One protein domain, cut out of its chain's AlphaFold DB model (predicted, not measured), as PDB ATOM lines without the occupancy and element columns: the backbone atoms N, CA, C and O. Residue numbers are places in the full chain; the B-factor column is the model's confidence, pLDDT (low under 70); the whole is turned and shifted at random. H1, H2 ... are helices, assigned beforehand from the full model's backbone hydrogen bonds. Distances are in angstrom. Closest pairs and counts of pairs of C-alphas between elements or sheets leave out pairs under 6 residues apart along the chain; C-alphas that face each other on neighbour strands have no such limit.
ATOM      1  N   SER A  66     -14.897 -29.550  -4.104       89.06
ATOM      2  CA  SER A  66     -15.771 -28.453  -3.685       89.06
ATOM      3  C   SER A  66     -15.110 -27.106  -3.988       89.06
ATOM      4  O   SER A  66     -13.898 -27.039  -4.189       89.06
ATOM      5  N   GLU A  67     -15.880 -26.020  -3.965       88.50
ATOM      6  CA  GLU A  67     -15.345 -24.670  -4.169       88.50
ATOM      7  C   GLU A  67     -14.200 -24.331  -3.196       88.50
ATOM      8  O   GLU A  67     -13.157 -23.823  -3.606       88.50
ATOM      9  N   ARG A  68     -14.346 -24.680  -1.910       84.88
ATOM     10  CA  ARG A  68     -13.300 -24.470  -0.896       84.88
ATOM     11  C   ARG A  68     -12.021 -25.233  -1.237       84.88
ATOM     12  O   ARG A  68     -10.924 -24.691  -1.120       84.88
ATOM     13  N   MET A  69     -12.167 -26.494  -1.639       86.25
ATOM     14  CA  MET A  69     -11.032 -27.337  -2.003       86.25
ATOM     15  C   MET A  69     -10.338 -26.836  -3.269       86.25
ATOM     16  O   MET A  69      -9.115 -26.839  -3.318       86.25
ATOM     17  N   GLU A  70     -11.098 -26.390  -4.270       91.31
ATOM     18  CA  GLU A  70     -10.523 -25.839  -5.496       91.31
ATOM     19  C   GLU A  70      -9.788 -24.525  -5.230       91.31
ATOM     20  O   GLU A  70      -8.675 -24.353  -5.711       91.31
ATOM     21  N   ARG A  71     -10.334 -23.638  -4.387       89.38
ATOM     22  CA  ARG A  71      -9.649 -22.398  -3.992       89.38
ATOM     23  C   ARG A  71      -8.291 -22.676  -3.343       89.38
ATOM     24  O   ARG A  71      -7.310 -22.018  -3.673       89.38
ATOM     25  N   LYS A  72      -8.225 -23.669  -2.450       87.00
ATOM     26  CA  LYS A  72      -6.967 -24.071  -1.804       87.00
ATOM     27  C   LYS A  72      -6.006 -24.750  -2.785       87.00
ATOM     28  O   LYS A  72      -4.821 -24.443  -2.756       87.00
ATOM     29  N   ALA A  73      -6.501 -25.616  -3.670       88.62
ATOM     30  CA  ALA A  73      -5.684 -26.235  -4.717       88.62
ATOM     31  C   ALA A  73      -5.088 -25.180  -5.665       88.62
ATOM     32  O   ALA A  73      -3.902 -25.223  -5.974       88.62
ATOM     33  N   LEU A  74      -5.885 -24.186  -6.062       90.56
ATOM     34  CA  LEU A  74      -5.438 -23.072  -6.894       90.56
ATOM     35  C   LEU A  74      -4.392 -22.208  -6.175       90.56
ATOM     36  O   LEU A  74      -3.387 -21.841  -6.773       90.56
ATOM     37  N   GLN A  75      -4.587 -21.931  -4.883       90.25
ATOM     38  CA  GLN A  75      -3.600 -21.214  -4.075       90.25
ATOM     39  C   GLN A  75      -2.265 -21.970  -3.999       90.25
ATOM     40  O   GLN A  75      -1.219 -21.370  -4.227       90.25
ATOM     41  N   LEU A  76      -2.295 -23.276  -3.716       89.12
ATOM     42  CA  LEU A  76      -1.093 -24.117  -3.666       89.12
ATOM     43  C   LEU A  76      -0.399 -24.196  -5.030       89.12
ATOM     44  O   LEU A  76       0.826 -24.138  -5.098       89.12
ATOM     45  N   TYR A  77      -1.175 -24.295  -6.108       90.12
ATOM     46  CA  TYR A  77      -0.663 -24.245  -7.474       90.12
ATOM     47  C   TYR A  77       0.092 -22.937  -7.730       90.12
ATOM     48  O   TYR A  77       1.262 -22.979  -8.100       90.12
ATOM     49  N   HIS A  78      -0.525 -21.784  -7.450       91.56
ATOM     50  CA  HIS A  78       0.132 -20.487  -7.619       91.56
ATOM     51  C   HIS A  78       1.382 -20.346  -6.751       91.56
ATOM     52  O   HIS A  78       2.394 -19.871  -7.243       91.56
ATOM     53  N   GLN A  79       1.353 -20.820  -5.502       91.94
ATOM     54  CA  GLN A  79       2.530 -20.809  -4.628       91.94
ATOM     55  C   GLN A  79       3.697 -21.614  -5.210       91.94
ATOM     56  O   GLN A  79       4.833 -21.156  -5.163       91.94
ATOM     57  N   ARG A  80       3.435 -22.798  -5.779       91.69
ATOM     58  CA  ARG A  80       4.481 -23.618  -6.413       91.69
ATOM     59  C   ARG A  80       5.027 -22.968  -7.681       91.69
ATOM     60  O   ARG A  80       6.237 -22.961  -7.869       91.69
ATOM     61  N   VAL A  81       4.147 -22.412  -8.514       91.75
ATOM     62  CA  VAL A  81       4.537 -21.687  -9.734       91.75
ATOM     63  C   VAL A  81       5.409 -20.479  -9.385       91.75
ATOM     64  O   VAL A  81       6.479 -20.320  -9.964       91.75
ATOM     65  N   SER A  82       4.991 -19.666  -8.409       93.12
ATOM     66  CA  SER A  82       5.760 -18.507  -7.941       93.12
ATOM     67  C   SER A  82       7.117 -18.911  -7.382       93.12
ATOM     68  O   SER A  82       8.110 -18.303  -7.753       93.12
ATOM     69  N   LYS A  83       7.179 -19.974  -6.572       93.88
ATOM     70  CA  LYS A  83       8.444 -20.456  -6.011       93.88
ATOM     71  C   LYS A  83       9.451 -20.845  -7.100       93.88
ATOM     72  O   LYS A  83      10.595 -20.428  -7.035       93.88
ATOM     73  N   ILE A  84       9.022 -21.593  -8.120       92.81
ATOM     74  CA  ILE A  84       9.902 -21.979  -9.239       92.81
ATOM     75  C   ILE A  84      10.403 -20.743  -9.995       92.81
ATOM     76  O   ILE A  84      11.571 -20.680 -10.371       92.81
ATOM     77  N   ALA A  85       9.529 -19.759 -10.218       91.44
ATOM     78  CA  ALA A  85       9.918 -18.519 -10.875       91.44
ATOM     79  C   ALA A  85      10.934 -17.718 -10.042       91.44
ATOM     80  O   ALA A  85      11.922 -17.247 -10.595       91.44
ATOM     81  N   GLU A  86      10.722 -17.602  -8.729       92.06
ATOM     82  CA  GLU A  86      11.635 -16.928  -7.797       92.06
ATOM     83  C   GLU A  86      12.998 -17.627  -7.719       92.06
ATOM     84  O   GLU A  86      14.024 -16.956  -7.829       92.06
ATOM     85  N   ASP A  87      13.012 -18.961  -7.614       91.25
ATOM     86  CA  ASP A  87      14.240 -19.761  -7.572       91.25
ATOM     87  C   ASP A  87      15.075 -19.515  -8.853       91.25
ATOM     88  O   ASP A  87      16.244 -19.137  -8.771       91.25
ATOM     89  N   ILE A  88      14.459 -19.581 -10.042       89.69
ATOM     90  CA  ILE A  88      15.146 -19.339 -11.328       89.69
ATOM     91  C   ILE A  88      15.612 -17.886 -11.474       89.69
ATOM     92  O   ILE A  88      16.692 -17.633 -12.011       89.69
ATOM     93  N   MET A  89      14.811 -16.919 -11.021       86.81
ATOM     94  CA  MET A  89      15.209 -15.510 -11.033       86.81
ATOM     95  C   MET A  89      16.438 -15.275 -10.148       86.81
ATOM     96  O   MET A  89      17.350 -14.571 -10.572       86.81
ATOM     97  N   SER A  90      16.489 -15.903  -8.970       85.44
ATOM     98  CA  SER A  90      17.631 -15.788  -8.057       85.44
ATOM     99  C   SER A  90      18.912 -16.426  -8.611       85.44
ATOM    100  O   SER A  90      19.988 -15.859  -8.458       85.44
ATOM    101  N   GLU A  91      18.804 -17.551  -9.328       83.25
ATOM    102  CA  GLU A  91      19.948 -18.206  -9.982       83.25
ATOM    103  C   GLU A  91      20.505 -17.390 -11.163       83.25
ATOM    104  O   GLU A  91      21.705 -17.424 -11.442       83.25
ATOM    105  N   GLN A  92      19.648 -16.655 -11.879       72.88
ATOM    106  CA  GLN A  92      20.055 -15.858 -13.039       72.88
ATOM    107  C   GLN A  92      20.817 -14.582 -12.635       72.88
ATOM    108  O   GLN A  92      21.698 -14.149 -13.379       72.88
ATOM    109  N   ASP A  93      20.517 -13.994 -11.474       61.47
ATOM    110  CA  ASP A  93      21.246 -12.821 -10.968       61.47
ATOM    111  C   ASP A  93      22.724 -13.142 -10.651       61.47
ATOM    112  O   ASP A  93      23.565 -12.245 -10.707       61.47
ATOM    113  N   GLU A  94      23.075 -14.414 -10.412       56.75
ATOM    114  CA  GLU A  94      24.459 -14.842 -10.147       56.75
ATOM    115  C   GLU A  94      25.273 -15.190 -11.407       56.75
ATOM    116  O   GLU A  94      26.501 -15.272 -11.343       56.75
ATOM    117  N   ASN A  95      24.635 -15.378 -12.570       52.44
ATOM    118  CA  ASN A  95      25.306 -15.904 -13.761       52.44
ATOM    119  C   ASN A  95      25.061 -15.016 -14.990       52.44
ATOM    120  O   ASN A  95      24.081 -15.173 -15.721       52.44
ATOM    121  N   CYS A  96      25.969 -14.066 -15.239       47.94
ATOM    122  CA  CYS A  96      25.903 -13.168 -16.392       47.94
ATOM    123  C   CYS A  96      27.033 -13.481 -17.384       47.94
ATOM    124  O   CYS A  96      28.176 -13.081 -17.178       47.94
ATOM    125  N   ALA A  97      26.712 -14.169 -18.481       50.69
ATOM    126  CA  ALA A  97      27.605 -14.308 -19.630       50.69
ATOM    127  C   ALA A  97      26.997 -13.582 -20.839       50.69
ATOM    128  O   ALA A  97      25.904 -13.915 -21.295       50.69
ATOM    129  N   SER A  98      27.697 -12.565 -21.343       56.66
ATOM    130  CA  SER A  98      27.319 -11.816 -22.544       56.66
ATOM    131  C   SER A  98      27.599 -12.634 -23.805       56.66
ATOM    132  O   SER A  98      28.694 -13.168 -23.964       56.66
ATOM    133  N   THR A  99      26.633 -12.710 -24.719       56.66
ATOM    134  CA  THR A  99      26.689 -13.605 -25.886       56.66
ATOM    135  C   THR A  99      26.995 -12.923 -27.223       56.66
ATOM    136  O   THR A  99      26.932 -13.600 -28.244       56.66
ATOM    137  N   ASP A 100      27.340 -11.631 -27.271       58.44
ATOM    138  CA  ASP A 100      27.736 -10.998 -28.540       58.44
ATOM    139  C   ASP A 100      28.652  -9.774 -28.343       58.44
ATOM    140  O   ASP A 100      28.247  -8.749 -27.799       58.44
ATOM    141  N   ASP A 101      29.904  -9.893 -28.791       64.25
ATOM    142  CA  ASP A 101      30.994  -8.940 -28.529       64.25
ATOM    143  C   ASP A 101      31.212  -7.913 -29.656       64.25
ATOM    144  O   ASP A 101      32.115  -7.074 -29.580       64.25
ATOM    145  N   SER A 102      30.423  -7.986 -30.733       65.44
ATOM    146  CA  SER A 102      30.708  -7.252 -31.972       65.44
ATOM    147  C   SER A 102      30.046  -5.867 -32.076       65.44
ATOM    148  O   SER A 102      30.515  -5.044 -32.867       65.44
ATOM    149  N   GLU A 103      28.975  -5.585 -31.329       80.31
ATOM    150  CA  GLU A 103      28.229  -4.314 -31.415       80.31
ATOM    151  C   GLU A 103      28.953  -3.159 -30.687       80.31
ATOM    152  O   GLU A 103      29.578  -3.348 -29.645       80.31
ATOM    153  N   GLU A 104      28.848  -1.931 -31.214       83.81
ATOM    154  CA  GLU A 104      29.392  -0.706 -30.590       83.81
ATOM    155  C   GLU A 104      28.924  -0.565 -29.125       83.81
ATOM    156  O   GLU A 104      29.730  -0.311 -28.232       83.81
ATOM    157  N   GLY A 105      27.639  -0.833 -28.854       84.50
ATOM    158  CA  GLY A 105      27.072  -0.830 -27.503       84.50
ATOM    159  C   GLY A 105      27.663  -1.897 -26.570       84.50
ATOM    160  O   GLY A 105      27.835  -1.628 -25.381       84.50
ATOM    161  N   ALA A 106      28.057  -3.065 -27.096       85.00
ATOM    162  CA  ALA A 106      28.724  -4.118 -26.324       85.00
ATOM    163  C   ALA A 106      30.140  -3.696 -25.903       85.00
ATOM    164  O   ALA A 106      30.546  -3.910 -24.760       85.00
ATOM    165  N   LYS A 107      30.874  -3.027 -26.803       86.00
ATOM    166  CA  LYS A 107      32.200  -2.460 -26.509       86.00
ATOM    167  C   LYS A 107      32.115  -1.386 -25.427       86.00
ATOM    168  O   LYS A 107      32.890  -1.431 -24.476       86.00
ATOM    169  N   ILE A 108      31.139  -0.476 -25.532       87.31
ATOM    170  CA  ILE A 108      30.887   0.562 -24.519       87.31
ATOM    171  C   ILE A 108      30.553  -0.072 -23.157       87.31
ATOM    172  O   ILE A 108      31.099   0.355 -22.144       87.31
ATOM    173  N   CYS A 109      29.726  -1.127 -23.121       85.12
ATOM    174  CA  CYS A 109      29.390  -1.849 -21.886       85.12
ATOM    175  C   CYS A 109      30.634  -2.441 -21.203       85.12
ATOM    176  O   CYS A 109      30.846  -2.207 -20.018       85.12
ATOM    177  N   LYS A 110      31.514  -3.114 -21.957       85.88
ATOM    178  CA  LYS A 110      32.768  -3.675 -21.417       85.88
ATOM    179  C   LYS A 110      33.730  -2.606 -20.913       85.88
ATOM    180  O   LYS A 110      34.370  -2.787 -19.881       85.88
ATOM    181  N   MET A 111      33.841  -1.493 -21.638       86.75
ATOM    182  CA  MET A 111      34.658  -0.362 -21.198       86.75
ATOM    183  C   MET A 111      34.120   0.220 -19.884       86.75
ATOM    184  O   MET A 111      34.913   0.551 -19.011       86.75
ATOM    185  N   LEU A 112      32.792   0.301 -19.717       86.81
ATOM    186  CA  LEU A 112      32.155   0.767 -18.479       86.81
ATOM    187  C   LEU A 112      32.359  -0.198 -17.307       86.81
ATOM    188  O   LEU A 112      32.619   0.262 -16.201       86.81
ATOM    189  N   GLU A 113      32.292  -1.510 -17.541       85.44
ATOM    190  CA  GLU A 113      32.546  -2.538 -16.518       85.44
ATOM    191  C   GLU A 113      33.991  -2.516 -15.990       85.44
ATOM    192  O   GLU A 113      34.235  -2.877 -14.841       85.44
ATOM    193  N   GLN A 114      34.953  -2.090 -16.817       85.69
ATOM    194  CA  GLN A 114      36.383  -2.042 -16.481       85.69
ATOM    195  C   GLN A 114      36.875  -0.648 -16.055       85.69
ATOM    196  O   GLN A 114      38.020  -0.508 -15.614       85.69
ATOM    197  N   ALA A 115      36.056   0.394 -16.209       89.00
ATOM    198  CA  ALA A 115      36.435   1.765 -15.896       89.00
ATOM    199  C   ALA A 115      36.513   1.998 -14.379       89.00
ATOM    200  O   ALA A 115      35.610   1.627 -13.632       89.00
ATOM    201  N   ALA A 116      37.561   2.695 -13.928       85.94
ATOM    202  CA  ALA A 116      37.673   3.134 -12.533       85.94
ATOM    203  C   ALA A 116      36.607   4.187 -12.160       85.94
ATOM    204  O   ALA A 116      36.181   4.243 -11.011       85.94
ATOM    205  N   GLU A 117      36.157   4.988 -13.136       89.31
ATOM    206  CA  GLU A 117      35.120   6.020 -12.980       89.31
ATOM    207  C   GLU A 117      34.100   5.956 -14.144       89.31
ATOM    208  O   GLU A 117      34.182   6.731 -15.104       89.31
ATOM    209  N   PRO A 118      33.123   5.028 -14.098       87.69
ATOM    210  CA  PRO A 118      32.171   4.797 -15.194       87.69
ATOM    211  C   PRO A 118      31.302   6.021 -15.514       87.69
ATOM    212  O   PRO A 118      30.957   6.264 -16.668       87.69
ATOM    213  N   GLU A 119      30.976   6.818 -14.497       87.56
ATOM    214  CA  GLU A 119      30.147   8.023 -14.611       87.56
ATOM    215  C   GLU A 119      30.831   9.114 -15.449       87.56
ATOM    216  O   GLU A 119      30.197   9.736 -16.304       87.56
ATOM    217  N   VAL A 120      32.143   9.294 -15.261       86.50
ATOM    218  CA  VAL A 120      32.959  10.252 -16.022       86.50
ATOM    219  C   VAL A 120      33.091   9.799 -17.474       86.50
ATOM    220  O   VAL A 120      32.993  10.614 -18.391       86.50
ATOM    221  N   MET A 121      33.242   8.491 -17.701       84.88
ATOM    222  CA  MET A 121      33.301   7.942 -19.054       84.88
ATOM    223  C   MET A 121      31.957   8.072 -19.785       84.88
ATOM    224  O   MET A 121      31.948   8.454 -20.954       84.88
ATOM    225  N   MET A 122      30.826   7.833 -19.104       86.00
ATOM    226  CA  MET A 122      29.493   8.043 -19.686       86.00
ATOM    227  C   MET A 122      29.254   9.501 -20.094       86.00
ATOM    228  O   MET A 122      28.659   9.743 -21.141       86.00
ATOM    229  N   ALA A 123      29.741  10.473 -19.315       87.25
ATOM    230  CA  ALA A 123      29.615  11.896 -19.639       87.25
ATOM    231  C   ALA A 123      30.413  12.316 -20.893       87.25
ATOM    232  O   ALA A 123      30.108  13.346 -21.494       87.25
ATOM    233  N   GLY A 124      31.421  11.528 -21.290       84.69
ATOM    234  CA  GLY A 124      32.237  11.751 -22.487       84.69
ATOM    235  C   GLY A 124      31.721  11.075 -23.764       84.69
ATOM    236  O   GLY A 124      32.311  11.283 -24.825       84.69
ATOM    237  N   LEU A 125      30.655  10.268 -23.687       88.94
ATOM    238  CA  LEU A 125      30.084   9.573 -24.846       88.94
ATOM    239  C   LEU A 125      29.321  10.539 -25.761       88.94
ATOM    240  O   LEU A 125      28.626  11.446 -25.306       88.94
ATOM    241  N   THR A 126      29.397  10.312 -27.075       91.75
ATOM    242  CA  THR A 126      28.574  11.061 -28.035       91.75
ATOM    243  C   THR A 126      27.105  10.634 -27.957       91.75
ATOM    244  O   THR A 126      26.776   9.533 -27.509       91.75
ATOM    245  N   SER A 127      26.191  11.476 -28.450       87.75
ATOM    246  CA  SER A 127      24.758  11.146 -28.499       87.75
ATOM    247  C   SER A 127      24.473   9.845 -29.263       87.75
ATOM    248  O   SER A 127      23.616   9.067 -28.854       87.75
ATOM    249  N   GLU A 128      25.211   9.573 -30.343       89.38
ATOM    250  CA  GLU A 128      25.087   8.337 -31.131       89.38
ATOM    251  C   GLU A 128      25.553   7.105 -30.335       89.38
ATOM    252  O   GLU A 128      24.887   6.069 -30.343       89.38
ATOM    253  N   GLN A 129      26.646   7.235 -29.576       88.69
ATOM    254  CA  GLN A 129      27.160   6.181 -28.696       88.69
ATOM    255  C   GLN A 129      26.217   5.898 -27.519       88.69
ATOM    256  O   GLN A 129      25.991   4.737 -27.188       88.69
ATOM    257  N   MET A 130      25.597   6.931 -26.939       87.12
ATOM    258  CA  MET A 130      24.575   6.786 -25.894       87.12
ATOM    259  C   MET A 130      23.320   6.055 -26.398       87.12
ATOM    260  O   MET A 130      22.765   5.203 -25.698       87.12
ATOM    261  N   ILE A 131      22.879   6.336 -27.629       90.25
ATOM    262  CA  ILE A 131      21.757   5.623 -28.259       90.25
ATOM    263  C   ILE A 131      22.127   4.154 -28.516       90.25
ATOM    264  O   ILE A 131      21.352   3.257 -28.186       90.25
ATOM    265  N   SER A 132      23.327   3.891 -29.042       87.69
ATOM    266  CA  SER A 132      23.823   2.529 -29.279       87.69
ATOM    267  C   SER A 132      23.937   1.717 -27.981       87.69
ATOM    268  O   SER A 132      23.477   0.577 -27.903       87.69
ATOM    269  N   PHE A 133      24.467   2.329 -26.919       88.56
ATOM    270  CA  PHE A 133      24.596   1.714 -25.600       88.56
ATOM    271  C   PHE A 133      23.239   1.417 -24.945       88.56
ATOM    272  O   PHE A 133      23.012   0.300 -24.482       88.56
ATOM    273  N   SER A 134      22.308   2.376 -24.948       88.44
ATOM    274  CA  SER A 134      20.958   2.167 -24.398       88.44
ATOM    275  C   SER A 134      20.163   1.109 -25.172       88.44
ATOM    276  O   SER A 134      19.467   0.296 -24.561       88.44
ATOM    277  N   SER A 135      20.310   1.056 -26.500       89.62
ATOM    278  CA  SER A 135      19.713   0.006 -27.333       89.62
ATOM    279  C   SER A 135      20.291  -1.376 -27.012       89.62
ATOM    280  O   SER A 135      19.528  -2.328 -26.840       89.62
ATOM    281  N   TYR A 136      21.614  -1.482 -26.842       88.12
ATOM    282  CA  TYR A 136      22.266  -2.723 -26.422       88.12
ATOM    283  C   TYR A 136      21.811  -3.172 -25.023       88.12
ATOM    284  O   TYR A 136      21.451  -4.335 -24.846       88.12
ATOM    285  N   GLN A 137      21.731  -2.262 -24.045       85.50
ATOM    286  CA  GLN A 137      21.201  -2.578 -22.711       85.50
ATOM    287  C   GLN A 137      19.752  -3.077 -22.763       85.50
ATOM    288  O   GLN A 137      19.410  -4.050 -22.090       85.50
ATOM    289  N   ALA A 138      18.899  -2.440 -23.570       87.94
ATOM    290  CA  ALA A 138      17.518  -2.874 -23.755       87.94
ATOM    291  C   ALA A 138      17.448  -4.284 -24.370       87.94
ATOM    292  O   ALA A 138      16.746  -5.142 -23.837       87.94
ATOM    293  N   LYS A 139      18.240  -4.548 -25.419       88.62
ATOM    294  CA  LYS A 139      18.348  -5.860 -26.081       88.62
ATOM    295  C   LYS A 139      18.868  -6.941 -25.130       88.62
ATOM    296  O   LYS A 139      18.331  -8.044 -25.103       88.62
ATOM    297  N   GLN A 140      19.873  -6.631 -24.309       82.94
ATOM    298  CA  GLN A 140      20.419  -7.558 -23.315       82.94
ATOM    299  C   GLN A 140      19.396  -7.861 -22.210       82.94
ATOM    300  O   GLN A 140      19.236  -9.016 -21.811       82.94
ATOM    301  N   LYS A 141      18.659  -6.843 -21.747       85.25
ATOM    302  CA  LYS A 141      17.577  -7.014 -20.772       85.25
ATOM    303  C   LYS A 141      16.450  -7.882 -21.331       85.25
ATOM    304  O   LYS A 141      15.983  -8.771 -20.628       85.25
ATOM    305  N   GLU A 142      16.047  -7.660 -22.578       88.50
ATOM    306  CA  GLU A 142      15.032  -8.469 -23.258       88.50
ATOM    307  C   GLU A 142      15.502  -9.916 -23.463       88.50
ATOM    308  O   GLU A 142      14.777 -10.851 -23.131       88.50
ATOM    309  N   ALA A 143      16.738 -10.123 -23.927       87.25
ATOM    310  CA  ALA A 143      17.318 -11.456 -24.082       87.25
ATOM    311  C   ALA A 143      17.364 -12.215 -22.746       87.25
ATOM    312  O   ALA A 143      16.970 -13.380 -22.691       87.25
ATOM    313  N   ARG A 144      17.756 -11.537 -21.658       82.94
ATOM    314  CA  ARG A 144      17.756 -12.105 -20.303       82.94
ATOM    315  C   ARG A 144      16.343 -12.448 -19.835       82.94
ATOM    316  O   ARG A 144      16.125 -13.535 -19.312       82.94
ATOM    317  N   GLN A 145      15.375 -11.556 -20.046       86.44
ATOM    318  CA  GLN A 145      13.972 -11.815 -19.709       86.44
ATOM    319  C   GLN A 145      13.414 -13.014 -20.483       86.44
ATOM    320  O   GLN A 145      12.738 -13.850 -19.890       86.44
ATOM    321  N   ASN A 146      13.744 -13.139 -21.768       89.12
ATOM    322  CA  ASN A 146      13.334 -14.270 -22.597       89.12
ATOM    323  C   ASN A 146      13.998 -15.583 -22.159       89.12
ATOM    324  O   ASN A 146      13.339 -16.622 -22.137       89.12
ATOM    325  N   GLU A 147      15.280 -15.560 -21.786       89.31
ATOM    326  CA  GLU A 147      15.975 -16.744 -21.272       89.31
ATOM    327  C   GLU A 147      15.362 -17.217 -19.949       89.31
ATOM    328  O   GLU A 147      15.047 -18.399 -19.807       89.31
ATOM    329  N   VAL A 148      15.133 -16.291 -19.012       88.31
ATOM    330  CA  VAL A 148      14.461 -16.581 -17.740       88.31
ATOM    331  C   VAL A 148      13.057 -17.120 -17.995       88.31
ATOM    332  O   VAL A 148      12.716 -18.172 -17.465       88.31
ATOM    333  N   ALA A 149      12.265 -16.472 -18.853       89.81
ATOM    334  CA  ALA A 149      10.919 -16.933 -19.191       89.81
ATOM    335  C   ALA A 149      10.927 -18.365 -19.747       89.81
ATOM    336  O   ALA A 149      10.125 -19.192 -19.319       89.81
ATOM    337  N   LYS A 150      11.880 -18.691 -20.629       92.00
ATOM    338  CA  LYS A 150      12.040 -20.038 -21.188       92.00
ATOM    339  C   LYS A 150      12.479 -21.061 -20.138       92.00
ATOM    340  O   LYS A 150      11.993 -22.190 -20.144       92.00
ATOM    341  N   LYS A 151      13.395 -20.697 -19.231       92.12
ATOM    342  CA  LYS A 151      13.795 -21.561 -18.106       92.12
ATOM    343  C   LYS A 151      12.611 -21.842 -17.186       92.12
ATOM    344  O   LYS A 151      12.397 -22.997 -16.829       92.12
ATOM    345  N   VAL A 152      11.823 -20.815 -16.864       92.25
ATOM    346  CA  VAL A 152      10.603 -20.944 -16.059       92.25
ATOM    347  C   VAL A 152       9.596 -21.854 -16.755       92.25
ATOM    348  O   VAL A 152       9.140 -22.809 -16.139       92.25
ATOM    349  N   GLU A 153       9.291 -21.629 -18.032       92.44
ATOM    350  CA  GLU A 153       8.363 -22.470 -18.801       92.44
ATOM    351  C   GLU A 153       8.788 -23.947 -18.793       92.44
ATOM    352  O   GLU A 153       8.003 -24.811 -18.402       92.44
ATOM    353  N   ASN A 154      10.058 -24.231 -19.097       92.50
ATOM    354  CA  ASN A 154      10.597 -25.593 -19.068       92.50
ATOM    355  C   ASN A 154      10.521 -26.221 -17.665       92.50
ATOM    356  O   ASN A 154      10.162 -27.391 -17.522       92.50
ATOM    357  N   ALA A 155      10.857 -25.466 -16.616       92.44
ATOM    358  CA  ALA A 155      10.801 -25.962 -15.244       92.44
ATOM    359  C   ALA A 155       9.361 -26.257 -14.801       92.44
ATOM    360  O   ALA A 155       9.111 -27.260 -14.129       92.44
ATOM    361  N   LEU A 156       8.400 -25.426 -15.219       92.62
ATOM    362  CA  LEU A 156       6.979 -25.661 -14.980       92.62
ATOM    363  C   LEU A 156       6.480 -26.909 -15.718       92.62
ATOM    364  O   LEU A 156       5.728 -27.683 -15.126       92.62
ATOM    365  N   GLU A 157       6.919 -27.152 -16.956       90.62
ATOM    366  CA  GLU A 157       6.602 -28.386 -17.689       90.62
ATOM    367  C   GLU A 157       7.128 -29.636 -16.985       90.62
ATOM    368  O   GLU A 157       6.364 -30.574 -16.747       90.62
ATOM    369  N   VAL A 158       8.399 -29.632 -16.577       89.88
ATOM    370  CA  VAL A 158       9.014 -30.757 -15.852       89.88
ATOM    371  C   VAL A 158       8.313 -31.008 -14.513       89.88
ATOM    372  O   VAL A 158       8.125 -32.158 -14.117       89.88
ATOM    373  N   ALA A 159       7.874 -29.949 -13.830       86.69
ATOM    374  CA  ALA A 159       7.124 -30.046 -12.580       86.69
ATOM    375  C   ALA A 159       5.640 -30.429 -12.766       86.69
ATOM    376  O   ALA A 159       4.931 -30.610 -11.772       86.69
ATOM    377  N   GLY A 160       5.142 -30.538 -14.005       84.44
ATOM    378  CA  GLY A 160       3.731 -30.807 -14.296       84.44
ATOM    379  C   GLY A 160       2.794 -29.653 -13.913       84.44
ATOM    380  O   GLY A 160       1.636 -29.880 -13.566       84.44
TER     381      GLY A 160
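Overview. This is residues 66 to 160 of the 416 residues of the protein "Tower domain-containing protein" of Aegilops tauschii subsp. strangulata (UniProt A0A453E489). Two long helices, H1 and H4, cross steeply over part of their lengths, and a small head of two shorter helices, H2 and H3, sits by the first part of H4. H2 packs across H4, H3 makes a corner with H2, and at the other end residues 66 to 79 stick out as a free arm that adds to the length. The printed part has 95 residues with four named helices, in the order H1, H2, H3, H4, and no named strand; the class is all helix. It is extended, with a radius of gyration of the C-alphas of 19.9 A and spans of 65 by 23 by 22 A.

Arrangement. H1, residues 67 to 93, touches H4, residues 127 to 158, with its residues 81 to 92 alone, and H4 touches H1 with residues 148 to 156 alone. Their closest C-alphas, of Ala 85 and Val 152, are 5.8 A apart. The two run opposite ways at a steep tilt of 47 degrees. H2, residues 104 to 114, touches residues 129 to 137 of H4, about perpendicular at 84 degrees; the closest C-alphas, of Gly 105 and Phe 133, are 4.0 A apart. H3, residues 118 to 123, and H2 only just touch, with 3 pairs of C-alphas within 8 A, and only at the corner; the closest C-alphas, of Leu 112 and Pro 118, are 5.2 A apart. H1 is apart from H2 and H3. In H1, H2, H3 and H4 every O i to N i+4 pair is within hydrogen-bond range.

Along the chain. H1 begins at C-alpha 67, (-15.345, -24.670, -4.169), and is 39.1 A long. H2 is 15.8 A long and H3 8.8 A. H4, 46.5 A long, ends at C-alpha 158, (9.014, -30.757, -15.852).

Size, cuts and confidence. The two C-alphas farthest apart, of Ser 66 and Gly 124, are 65.4 A apart. The printed part has no cut and no long link. Residues 93 to 102 have pLDDT under 70; the mean of the printed part is 84.9.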